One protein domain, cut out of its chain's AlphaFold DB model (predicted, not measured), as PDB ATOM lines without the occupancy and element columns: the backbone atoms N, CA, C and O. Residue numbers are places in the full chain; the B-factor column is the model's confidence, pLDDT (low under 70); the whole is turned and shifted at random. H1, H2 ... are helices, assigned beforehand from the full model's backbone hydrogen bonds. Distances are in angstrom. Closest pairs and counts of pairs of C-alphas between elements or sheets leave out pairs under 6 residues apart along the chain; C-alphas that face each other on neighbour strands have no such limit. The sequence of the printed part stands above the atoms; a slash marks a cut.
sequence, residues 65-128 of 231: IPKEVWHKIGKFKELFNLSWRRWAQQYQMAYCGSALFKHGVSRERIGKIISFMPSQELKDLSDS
ATOM      1  N   ILE A  65     -40.587 -29.912   5.034       90.25
ATOM      2  CA  ILE A  65     -40.209 -29.581   6.410       90.25
ATOM      3  C   ILE A  65     -38.796 -30.127   6.669       90.25
ATOM      4  O   ILE A  65     -38.535 -31.289   6.326       90.25
ATOM      5  N   PRO A  66     -37.891 -29.341   7.280       90.31
ATOM      6  CA  PRO A  66     -36.495 -29.723   7.464       90.31
ATOM      7  C   PRO A  66     -36.312 -31.085   8.151       90.31
ATOM      8  O   PRO A  66     -37.088 -31.482   9.027       90.31
ATOM      9  N   LYS A  67     -35.264 -31.819   7.758       90.12
ATOM     10  CA  LYS A  67     -34.974 -33.192   8.226       90.12
ATOM     11  C   LYS A  67     -34.757 -33.282   9.741       90.12
ATOM     12  O   LYS A  67     -34.935 -34.342  10.332       90.12
ATOM     13  N   GLU A  68     -34.418 -32.172  10.382       88.75
ATOM     14  CA  GLU A  68     -34.228 -32.018  11.822       88.75
ATOM     15  C   GLU A  68     -35.497 -32.408  12.600       88.75
ATOM     16  O   GLU A  68     -35.411 -32.883  13.736       88.75
ATOM     17  N   VAL A  69     -36.677 -32.324  11.968       88.81
ATOM     18  CA  VAL A  69     -37.945 -32.793  12.549       88.81
ATOM     19  C   VAL A  69     -37.916 -34.287  12.897       88.81
ATOM     20  O   VAL A  69     -38.574 -34.710  13.849       88.81
ATOM     21  N   TRP A  70     -37.098 -35.100  12.212       88.06
ATOM     22  CA  TRP A  70     -36.946 -36.524  12.525       88.06
ATOM     23  C   TRP A  70     -36.392 -36.769  13.925       88.06
ATOM     24  O   TRP A  70     -36.778 -37.750  14.560       88.06
ATOM     25  N   HIS A  71     -35.534 -35.881  14.434       85.94
ATOM     26  CA  HIS A  71     -35.024 -35.992  15.799       85.94
ATOM     27  C   HIS A  71     -36.156 -35.833  16.824       85.94
ATOM     28  O   HIS A  71     -36.234 -36.597  17.787       85.94
ATOM     29  N   LYS A  72     -37.085 -34.900  16.575       83.12
ATOM     30  CA  LYS A  72     -38.275 -34.709  17.415       83.12
ATOM     31  C   LYS A  72     -39.184 -35.938  17.379       83.12
ATOM     32  O   LYS A  72     -39.546 -36.460  18.428       83.12
ATOM     33  N   ILE A  73     -39.485 -36.449  16.182       84.44
ATOM     34  CA  ILE A  73     -40.301 -37.663  16.007       84.44
ATOM     35  C   ILE A  73     -39.641 -38.868  16.704       84.44
ATOM     36  O   ILE A  73     -40.323 -39.677  17.332       84.44
ATOM     37  N   GLY A  74     -38.308 -38.966  16.643       83.31
ATOM     38  CA  GLY A  74     -37.525 -39.996  17.322       83.31
ATOM     39  C   GLY A  74     -37.727 -40.006  18.838       83.31
ATOM     40  O   GLY A  74     -38.057 -41.058  19.383       83.31
ATOM     41  N   LYS A  75     -37.625 -38.842  19.495       81.75
ATOM     42  CA  LYS A  75     -37.861 -38.702  20.945       81.75
ATOM     43  C   LYS A  75     -39.259 -39.161  21.353       81.75
ATOM     44  O   LYS A  75     -39.414 -39.897  22.322       81.75
ATOM     45  N   PHE A  76     -40.285 -38.786  20.589       76.88
ATOM     46  CA  PHE A  76     -41.642 -39.253  20.870       76.88
ATOM     47  C   PHE A  76     -41.778 -40.769  20.697       76.88
ATOM     48  O   PHE A  76     -42.436 -41.421  21.500       76.88
ATOM     49  N   LYS A  77     -41.139 -41.359  19.681       79.94
ATOM     50  CA  LYS A  77     -41.171 -42.812  19.462       79.94
ATOM     51  C   LYS A  77     -40.582 -43.596  20.645       79.94
ATOM     52  O   LYS A  77     -41.083 -44.679  20.953       79.94
ATOM     53  N   GLU A  78     -39.540 -43.068  21.286       79.88
ATOM     54  CA  GLU A  78     -38.917 -43.670  22.472       79.88
ATOM     55  C   GLU A  78     -39.896 -43.760  23.649       79.88
ATOM     56  O   GLU A  78     -39.952 -44.802  24.298       79.88
ATOM     57  N   LEU A  79     -40.755 -42.750  23.846       76.81
ATOM     58  CA  LEU A  79     -41.794 -42.763  24.889       76.81
ATOM     59  C   LEU A  79     -42.798 -43.914  24.720       76.81
ATOM     60  O   LEU A  79     -43.314 -44.436  25.702       76.81
ATOM     61  N   PHE A  80     -43.049 -44.341  23.481       73.00
ATOM     62  CA  PHE A  80     -43.945 -45.461  23.170       73.00
ATOM     63  C   PHE A  80     -43.214 -46.804  23.015       73.00
ATOM     64  O   PHE A  80     -43.836 -47.802  22.653       73.00
ATOM     65  N   ASN A  81     -41.899 -46.847  23.259       80.06
ATOM     66  CA  ASN A  81     -41.055 -48.040  23.139       80.06
ATOM     67  C   ASN A  81     -41.193 -48.770  21.778       80.06
ATOM     68  O   ASN A  81     -41.154 -50.001  21.683       80.06
ATOM     69  N   LEU A  82     -41.396 -48.011  20.692       77.94
ATOM     70  CA  LEU A  82     -41.595 -48.554  19.346       77.94
ATOM     71  C   LEU A  82     -40.279 -48.610  18.565       77.94
ATOM     72  O   LEU A  82     -39.487 -47.671  18.561       77.94
ATOM     73  N   SER A  83     -40.049 -49.675  17.794       82.81
ATOM     74  CA  SER A  83     -38.967 -49.700  16.796       82.81
ATOM     75  C   SER A  83     -39.392 -48.960  15.522       82.81
ATOM     76  O   SER A  83     -40.579 -48.863  15.225       82.81
ATOM     77  N   TRP A  84     -38.439 -48.446  14.733       79.50
ATOM     78  CA  TRP A  84     -38.773 -47.748  13.476       79.50
ATOM     79  C   TRP A  84     -39.438 -48.677  12.452       79.50
ATOM     80  O   TRP A  84     -40.276 -48.243  11.668       79.50
ATOM     81  N   ARG A  85     -39.111 -49.973  12.502       81.44
ATOM     82  CA  ARG A  85     -39.736 -51.002  11.669       81.44
ATOM     83  C   ARG A  85     -41.189 -51.257  12.066       81.44
ATOM     84  O   ARG A  85     -42.051 -51.267  11.194       81.44
ATOM     85  N   ARG A  86     -41.466 -51.434  13.367       80.44
ATOM     86  CA  ARG A  86     -42.845 -51.579  13.869       80.44
ATOM     87  C   ARG A  86     -43.664 -50.327  13.595       80.44
ATOM     88  O   ARG A  86     -44.790 -50.440  13.141       80.44
ATOM     89  N   TRP A  87     -43.064 -49.160  13.805       79.31
ATOM     90  CA  TRP A  87     -43.663 -47.870  13.494       79.31
ATOM     91  C   TRP A  87     -44.079 -47.795  12.018       79.31
ATOM     92  O   TRP A  87     -45.249 -47.599  11.715       79.31
ATOM     93  N   ALA A  88     -43.160 -48.070  11.090       79.75
ATOM     94  CA  ALA A  88     -43.466 -48.038   9.663       79.75
ATOM     95  C   ALA A  88     -44.585 -49.024   9.275       79.75
ATOM     96  O   ALA A  88     -45.483 -48.667   8.517       79.75
ATOM     97  N   GLN A  89     -44.580 -50.233   9.845       81.75
ATOM     98  CA  GLN A  89     -45.628 -51.230   9.618       81.75
ATOM     99  C   GLN A  89     -46.996 -50.774  10.147       81.75
ATOM    100  O   GLN A  89     -47.989 -50.858   9.428       81.75
ATOM    101  N   GLN A  90     -47.045 -50.289  11.388       75.31
ATOM    102  CA  GLN A  90     -48.278 -49.862  12.050       75.31
ATOM    103  C   GLN A  90     -48.935 -48.683  11.326       75.31
ATOM    104  O   GLN A  90     -50.158 -48.587  11.288       75.31
ATOM    105  N   TYR A  91     -48.123 -47.831  10.701       73.19
ATOM    106  CA  TYR A  91     -48.577 -46.599  10.055       73.19
ATOM    107  C   TYR A  91     -48.574 -46.670   8.526       73.19
ATOM    108  O   TYR A  91     -48.654 -45.641   7.860       73.19
ATOM    109  N   GLN A  92     -48.502 -47.886   7.965       74.88
ATOM    110  CA  GLN A  92     -48.538 -48.155   6.520       74.88
ATOM    111  C   GLN A  92     -47.516 -47.330   5.719       74.88
ATOM    112  O   GLN A  92     -47.756 -46.905   4.587       74.88
ATOM    113  N   MET A  93     -46.348 -47.100   6.311       75.50
ATOM    114  CA  MET A  93     -45.233 -46.425   5.668       75.50
ATOM    115  C   MET A  93     -44.236 -47.452   5.143       75.50
ATOM    116  O   MET A  93     -43.907 -48.435   5.807       75.50
ATOM    117  N   ALA A  94     -43.698 -47.199   3.951       72.56
ATOM    118  CA  ALA A  94     -42.584 -47.984   3.441       72.56
ATOM    119  C   ALA A  94     -41.356 -47.772   4.342       72.56
ATOM    120  O   ALA A  94     -40.871 -46.648   4.500       72.56
ATOM    121  N   TYR A  95     -40.851 -48.852   4.937       75.38
ATOM    122  CA  TYR A  95     -39.634 -48.804   5.737       75.38
ATOM    123  C   TYR A  95     -38.407 -48.802   4.819       75.38
ATOM    124  O   TYR A  95     -38.114 -49.802   4.171       75.38
ATOM    125  N   CYS A  96     -37.675 -47.690   4.786       72.38
ATOM    126  CA  CYS A  96     -36.456 -47.528   3.985       72.38
ATOM    127  C   CYS A  96     -35.179 -47.372   4.838       72.38
ATOM    128  O   CYS A  96     -34.156 -46.883   4.358       72.38
ATOM    129  N   GLY A  97     -35.220 -47.787   6.108       79.44
ATOM    130  CA  GLY A  97     -34.072 -47.708   7.013       79.44
ATOM    131  C   GLY A  97     -33.573 -46.274   7.218       79.44
ATOM    132  O   GLY A  97     -34.368 -45.348   7.371       79.44
ATOM    133  N   SER A  98     -32.251 -46.085   7.216       79.50
ATOM    134  CA  SER A  98     -31.617 -44.784   7.478       79.50
ATOM    135  C   SER A  98     -31.816 -43.751   6.364       79.50
ATOM    136  O   SER A  98     -31.621 -42.561   6.605       79.50
ATOM    137  N   ALA A  99     -32.241 -44.170   5.165       79.31
ATOM    138  CA  ALA A  99     -32.543 -43.254   4.065       79.31
ATOM    139  C   ALA A  99     -33.685 -42.286   4.409       79.31
ATOM    140  O   ALA A  99     -33.707 -41.166   3.908       79.31
ATOM    141  N   LEU A 100     -34.588 -42.689   5.311       76.38
ATOM    142  CA  LEU A 100     -35.700 -41.863   5.773       76.38
ATOM    143  C   LEU A 100     -35.228 -40.528   6.370       76.38
ATOM    144  O   LEU A 100     -35.864 -39.506   6.146       76.38
ATOM    145  N   PHE A 101     -34.101 -40.542   7.086       81.38
ATOM    146  CA  PHE A 101     -33.605 -39.401   7.863       81.38
ATOM    147  C   PHE A 101     -32.739 -38.432   7.052       81.38
ATOM    148  O   PHE A 101     -32.351 -37.381   7.555       81.38
ATOM    149  N   LYS A 102     -32.400 -38.788   5.807       83.62
ATOM    150  CA  LYS A 102     -31.538 -37.965   4.948       83.62
ATOM    151  C   LYS A 102     -32.280 -36.794   4.312       83.62
ATOM    152  O   LYS A 102     -31.646 -35.813   3.939       83.62
ATOM    153  N   HIS A 103     -33.600 -36.902   4.205       85.38
ATOM    154  CA  HIS A 103     -34.453 -35.923   3.549       85.38
ATOM    155  C   HIS A 103     -35.467 -35.357   4.536       85.38
ATOM    156  O   HIS A 103     -35.829 -36.007   5.523       85.38
ATOM    157  N   GLY A 104     -35.933 -34.146   4.248       88.38
ATOM    158  CA  GLY A 104     -37.042 -33.566   4.980       88.38
ATOM    159  C   GLY A 104     -38.360 -34.309   4.743       88.38
ATOM    160  O   GLY A 104     -38.438 -35.325   4.042       88.38
ATOM    161  N   VAL A 105     -39.416 -33.807   5.371       88.19
ATOM    162  CA  VAL A 105     -40.709 -34.484   5.480       88.19
ATOM    163  C   VAL A 105     -41.792 -33.623   4.844       88.19
ATOM    164  O   VAL A 105     -41.930 -32.454   5.179       88.19
ATOM    165  N   SER A 106     -42.587 -34.187   3.935       88.56
ATOM    166  CA  SER A 106     -43.734 -33.457   3.384       88.56
ATOM    167  C   SER A 106     -44.826 -33.257   4.442       88.56
ATOM    168  O   SER A 106     -45.001 -34.100   5.329       88.56
ATOM    169  N   ARG A 107     -45.629 -32.193   4.304       87.31
ATOM    170  CA  ARG A 107     -46.791 -31.935   5.178       87.31
ATOM    171  C   ARG A 107     -47.757 -33.109   5.244       87.31
ATOM    172  O   ARG A 107     -48.137 -33.528   6.326       87.31
ATOM    173  N   GLU A 108     -48.075 -33.715   4.097       85.06
ATOM    174  CA  GLU A 108     -48.940 -34.905   4.038       85.06
ATOM    175  C   GLU A 108     -48.397 -36.041   4.920       85.06
ATOM    176  O   GLU A 108     -49.149 -36.729   5.613       85.06
ATOM    177  N   ARG A 109     -47.073 -36.242   4.913       85.38
ATOM    178  CA  ARG A 109     -46.436 -37.263   5.739       85.38
ATOM    179  C   ARG A 109     -46.471 -36.878   7.214       85.38
ATOM    180  O   ARG A 109     -46.786 -37.749   8.014       85.38
ATOM    181  N   ILE A 110     -46.211 -35.621   7.576       87.31
ATOM    182  CA  ILE A 110     -46.375 -35.161   8.964       87.31
ATOM    183  C   ILE A 110     -47.827 -35.338   9.432       87.31
ATOM    184  O   ILE A 110     -48.035 -35.872  10.515       87.31
ATOM    185  N   GLY A 111     -48.827 -35.019   8.605       86.94
ATOM    186  CA  GLY A 111     -50.244 -35.250   8.903       86.94
ATOM    187  C   GLY A 111     -50.558 -36.715   9.221       86.94
ATOM    188  O   GLY A 111     -51.201 -37.008  10.229       86.94
ATOM    189  N   LYS A 112     -50.019 -37.651   8.425       84.44
ATOM    190  CA  LYS A 112     -50.107 -39.093   8.723       84.44
ATOM    191  C   LYS A 112     -49.404 -39.459  10.025       84.44
ATOM    192  O   LYS A 112     -49.859 -40.351  10.716       84.44
ATOM    193  N   ILE A 113     -48.303 -38.801  10.380       83.94
ATOM    194  CA  ILE A 113     -47.617 -39.053  11.653       83.94
ATOM    195  C   ILE A 113     -48.471 -38.549  12.827       83.94
ATOM    196  O   ILE A 113     -48.664 -39.287  13.792       83.94
ATOM    197  N   ILE A 114     -49.045 -37.346  12.722       85.38
ATOM    198  CA  ILE A 114     -49.888 -36.729  13.759       85.38
ATOM    199  C   ILE A 114     -51.134 -37.564  14.048       85.38
ATOM    200  O   ILE A 114     -51.509 -37.692  15.212       85.38
ATOM    201  N   SER A 115     -51.760 -38.169  13.028       83.00
ATOM    202  CA  SER A 115     -52.966 -38.986  13.232       83.00
ATOM    203  C   SER A 115     -52.747 -40.167  14.178       83.00
ATOM    204  O   SER A 115     -53.708 -40.696  14.729       83.00
ATOM    205  N   PHE A 116     -51.495 -40.575  14.376       77.31
ATOM    206  CA  PHE A 116     -51.131 -41.654  15.287       77.31
ATOM    207  C   PHE A 116     -50.333 -41.195  16.504       77.31
ATOM    208  O   PHE A 116     -50.332 -41.866  17.533       77.31
ATOM    209  N   MET A 117     -49.642 -40.064  16.386       78.50
ATOM    210  CA  MET A 117     -48.821 -39.469  17.428       78.50
ATOM    211  C   MET A 117     -49.177 -37.986  17.536       78.50
ATOM    212  O   MET A 117     -48.494 -37.142  16.946       78.50
ATOM    213  N   PRO A 118     -50.258 -37.656  18.263       79.44
ATOM    214  CA  PRO A 118     -50.669 -36.275  18.436       79.44
ATOM    215  C   PRO A 118     -49.544 -35.465  19.083       79.44
ATOM    216  O   PRO A 118     -49.101 -35.752  20.192       79.44
ATOM    217  N   SER A 119     -49.074 -34.451  18.367       84.62
ATOM    218  CA  SER A 119     -48.087 -33.493  18.847       84.62
ATOM    219  C   SER A 119     -48.482 -32.130  18.316       84.62
ATOM    220  O   SER A 119     -48.587 -31.954  17.100       84.62
ATOM    221  N   GLN A 120     -48.724 -31.183  19.225       87.00
ATOM    222  CA  GLN A 120     -49.100 -29.826  18.838       87.00
ATOM    223  C   GLN A 120     -47.994 -29.187  17.995       87.00
ATOM    224  O   GLN A 120     -48.291 -28.635  16.950       87.00
ATOM    225  N   GLU A 121     -46.722 -29.388  18.350       85.69
ATOM    226  CA  GLU A 121     -45.599 -28.875  17.557       85.69
ATOM    227  C   GLU A 121     -45.572 -29.420  16.121       85.69
ATOM    228  O   GLU A 121     -45.323 -28.676  15.174       85.69
ATOM    229  N   LEU A 122     -45.798 -30.728  15.936       87.25
ATOM    230  CA  LEU A 122     -45.835 -31.313  14.589       87.25
ATOM    231  C   LEU A 122     -47.048 -30.808  13.810       87.25
ATOM    232  O   LEU A 122     -46.948 -30.592  12.603       87.25
ATOM    233  N   LYS A 123     -48.176 -30.614  14.501       89.31
ATOM    234  CA  LYS A 123     -49.384 -30.033  13.924       89.31
ATOM    235  C   LYS A 123     -49.142 -28.601  13.469       89.31
ATOM    236  O   LYS A 123     -49.425 -28.303  12.316       89.31
ATOM    237  N   ASP A 124     -48.522 -27.775  14.301       89.56
ATOM    238  CA  ASP A 124     -48.159 -26.402  13.955       89.56
ATOM    239  C   ASP A 124     -47.235 -26.378  12.730       89.56
ATOM    240  O   ASP A 124     -47.450 -25.598  11.810       89.56
ATOM    241  N   LEU A 125     -46.253 -27.284  12.650       87.31
ATOM    242  CA  LEU A 125     -45.389 -27.401  11.470       87.31
ATOM    243  C   LEU A 125     -46.153 -27.822  10.210       87.31
ATOM    244  O   LEU A 125     -45.856 -27.307   9.135       87.31
ATOM    245  N   SER A 126     -47.106 -28.748  10.330       88.12
ATOM    246  CA  SER A 126     -47.924 -29.246   9.217       88.12
ATOM    247  C   SER A 126     -48.917 -28.207   8.706       88.12
ATOM    248  O   SER A 126     -49.077 -28.070   7.493       88.12
ATOM    249  N   ASP A 127     -49.552 -27.475   9.617       88.31
ATOM    250  CA  ASP A 127     -50.645 -26.547   9.322       88.31
ATOM    251  C   ASP A 127     -50.141 -25.110   9.091       88.31
ATOM    252  O   ASP A 127     -50.908 -24.250   8.671       88.31
ATOM    253  N   SER A 128     -48.854 -24.845   9.343       87.25
ATOM    254  CA  SER A 128     -48.234 -23.533   9.139       87.25
ATOM    255  C   SER A 128     -48.316 -23.054   7.688       87.25
ATOM    256  O   SER A 128     -47.986 -23.783   6.753       87.25
TER     257      SER A 128
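What this domain is: This is residues 65 to 128 of the 231 residues of an uncharacterized protein of Candidatus Nealsonbacteria bacterium RIFOXYC1_FULL_40_7 (UniProt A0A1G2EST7). Five short helices ring a middle with few contacts between them: H4 and H5 fold back as a hairpin towards one end, H2 lies at the other, and H1 and H3 lie between. The printed part has 64 residues, H1 to H5 in chain order, no named strand, and is all helix. It is compact, radius of gyration of the C-alphas 10.9 A, spanning 29 by 23 by 19 A.

How they stand to each other: H1, residues 69 to 79, is close to but not clearly touching H3, residues 97 to 102: the closest C-alphas, Trp 70 and Phe 101, are 6.4 A apart. H2, residues 84 to 90, touches no helix. H4, residues 107 to 114, touches H5, residues 120 to 127, at a shallow tilt of 26 degrees, opposite ways, a helical hairpin; the closest C-alphas, Arg 107 and Ser 126, are 5.0 A apart. H1 and H5 are near each other; H1 and H4 are apart. Every O i to N i+4 pair is within hydrogen-bond range in H2, H4 and H5, 6 of 7 in H1, and 0 of 2 in H3, where 3 of 3 O i to N i+3 pairs are.

Where its parts are: H1, 16.3 A long, begins at C-alpha 69 (-37.945, -32.793, 12.549). H5 ends at C-alpha 127 (-50.645, -26.547, 9.322).

The domain as a whole: The C-alphas farthest apart, Asn 81 and Ser 128, are 29.1 A apart. The printed part has no cut and no long link; no printed residue is under 70 in pLDDT.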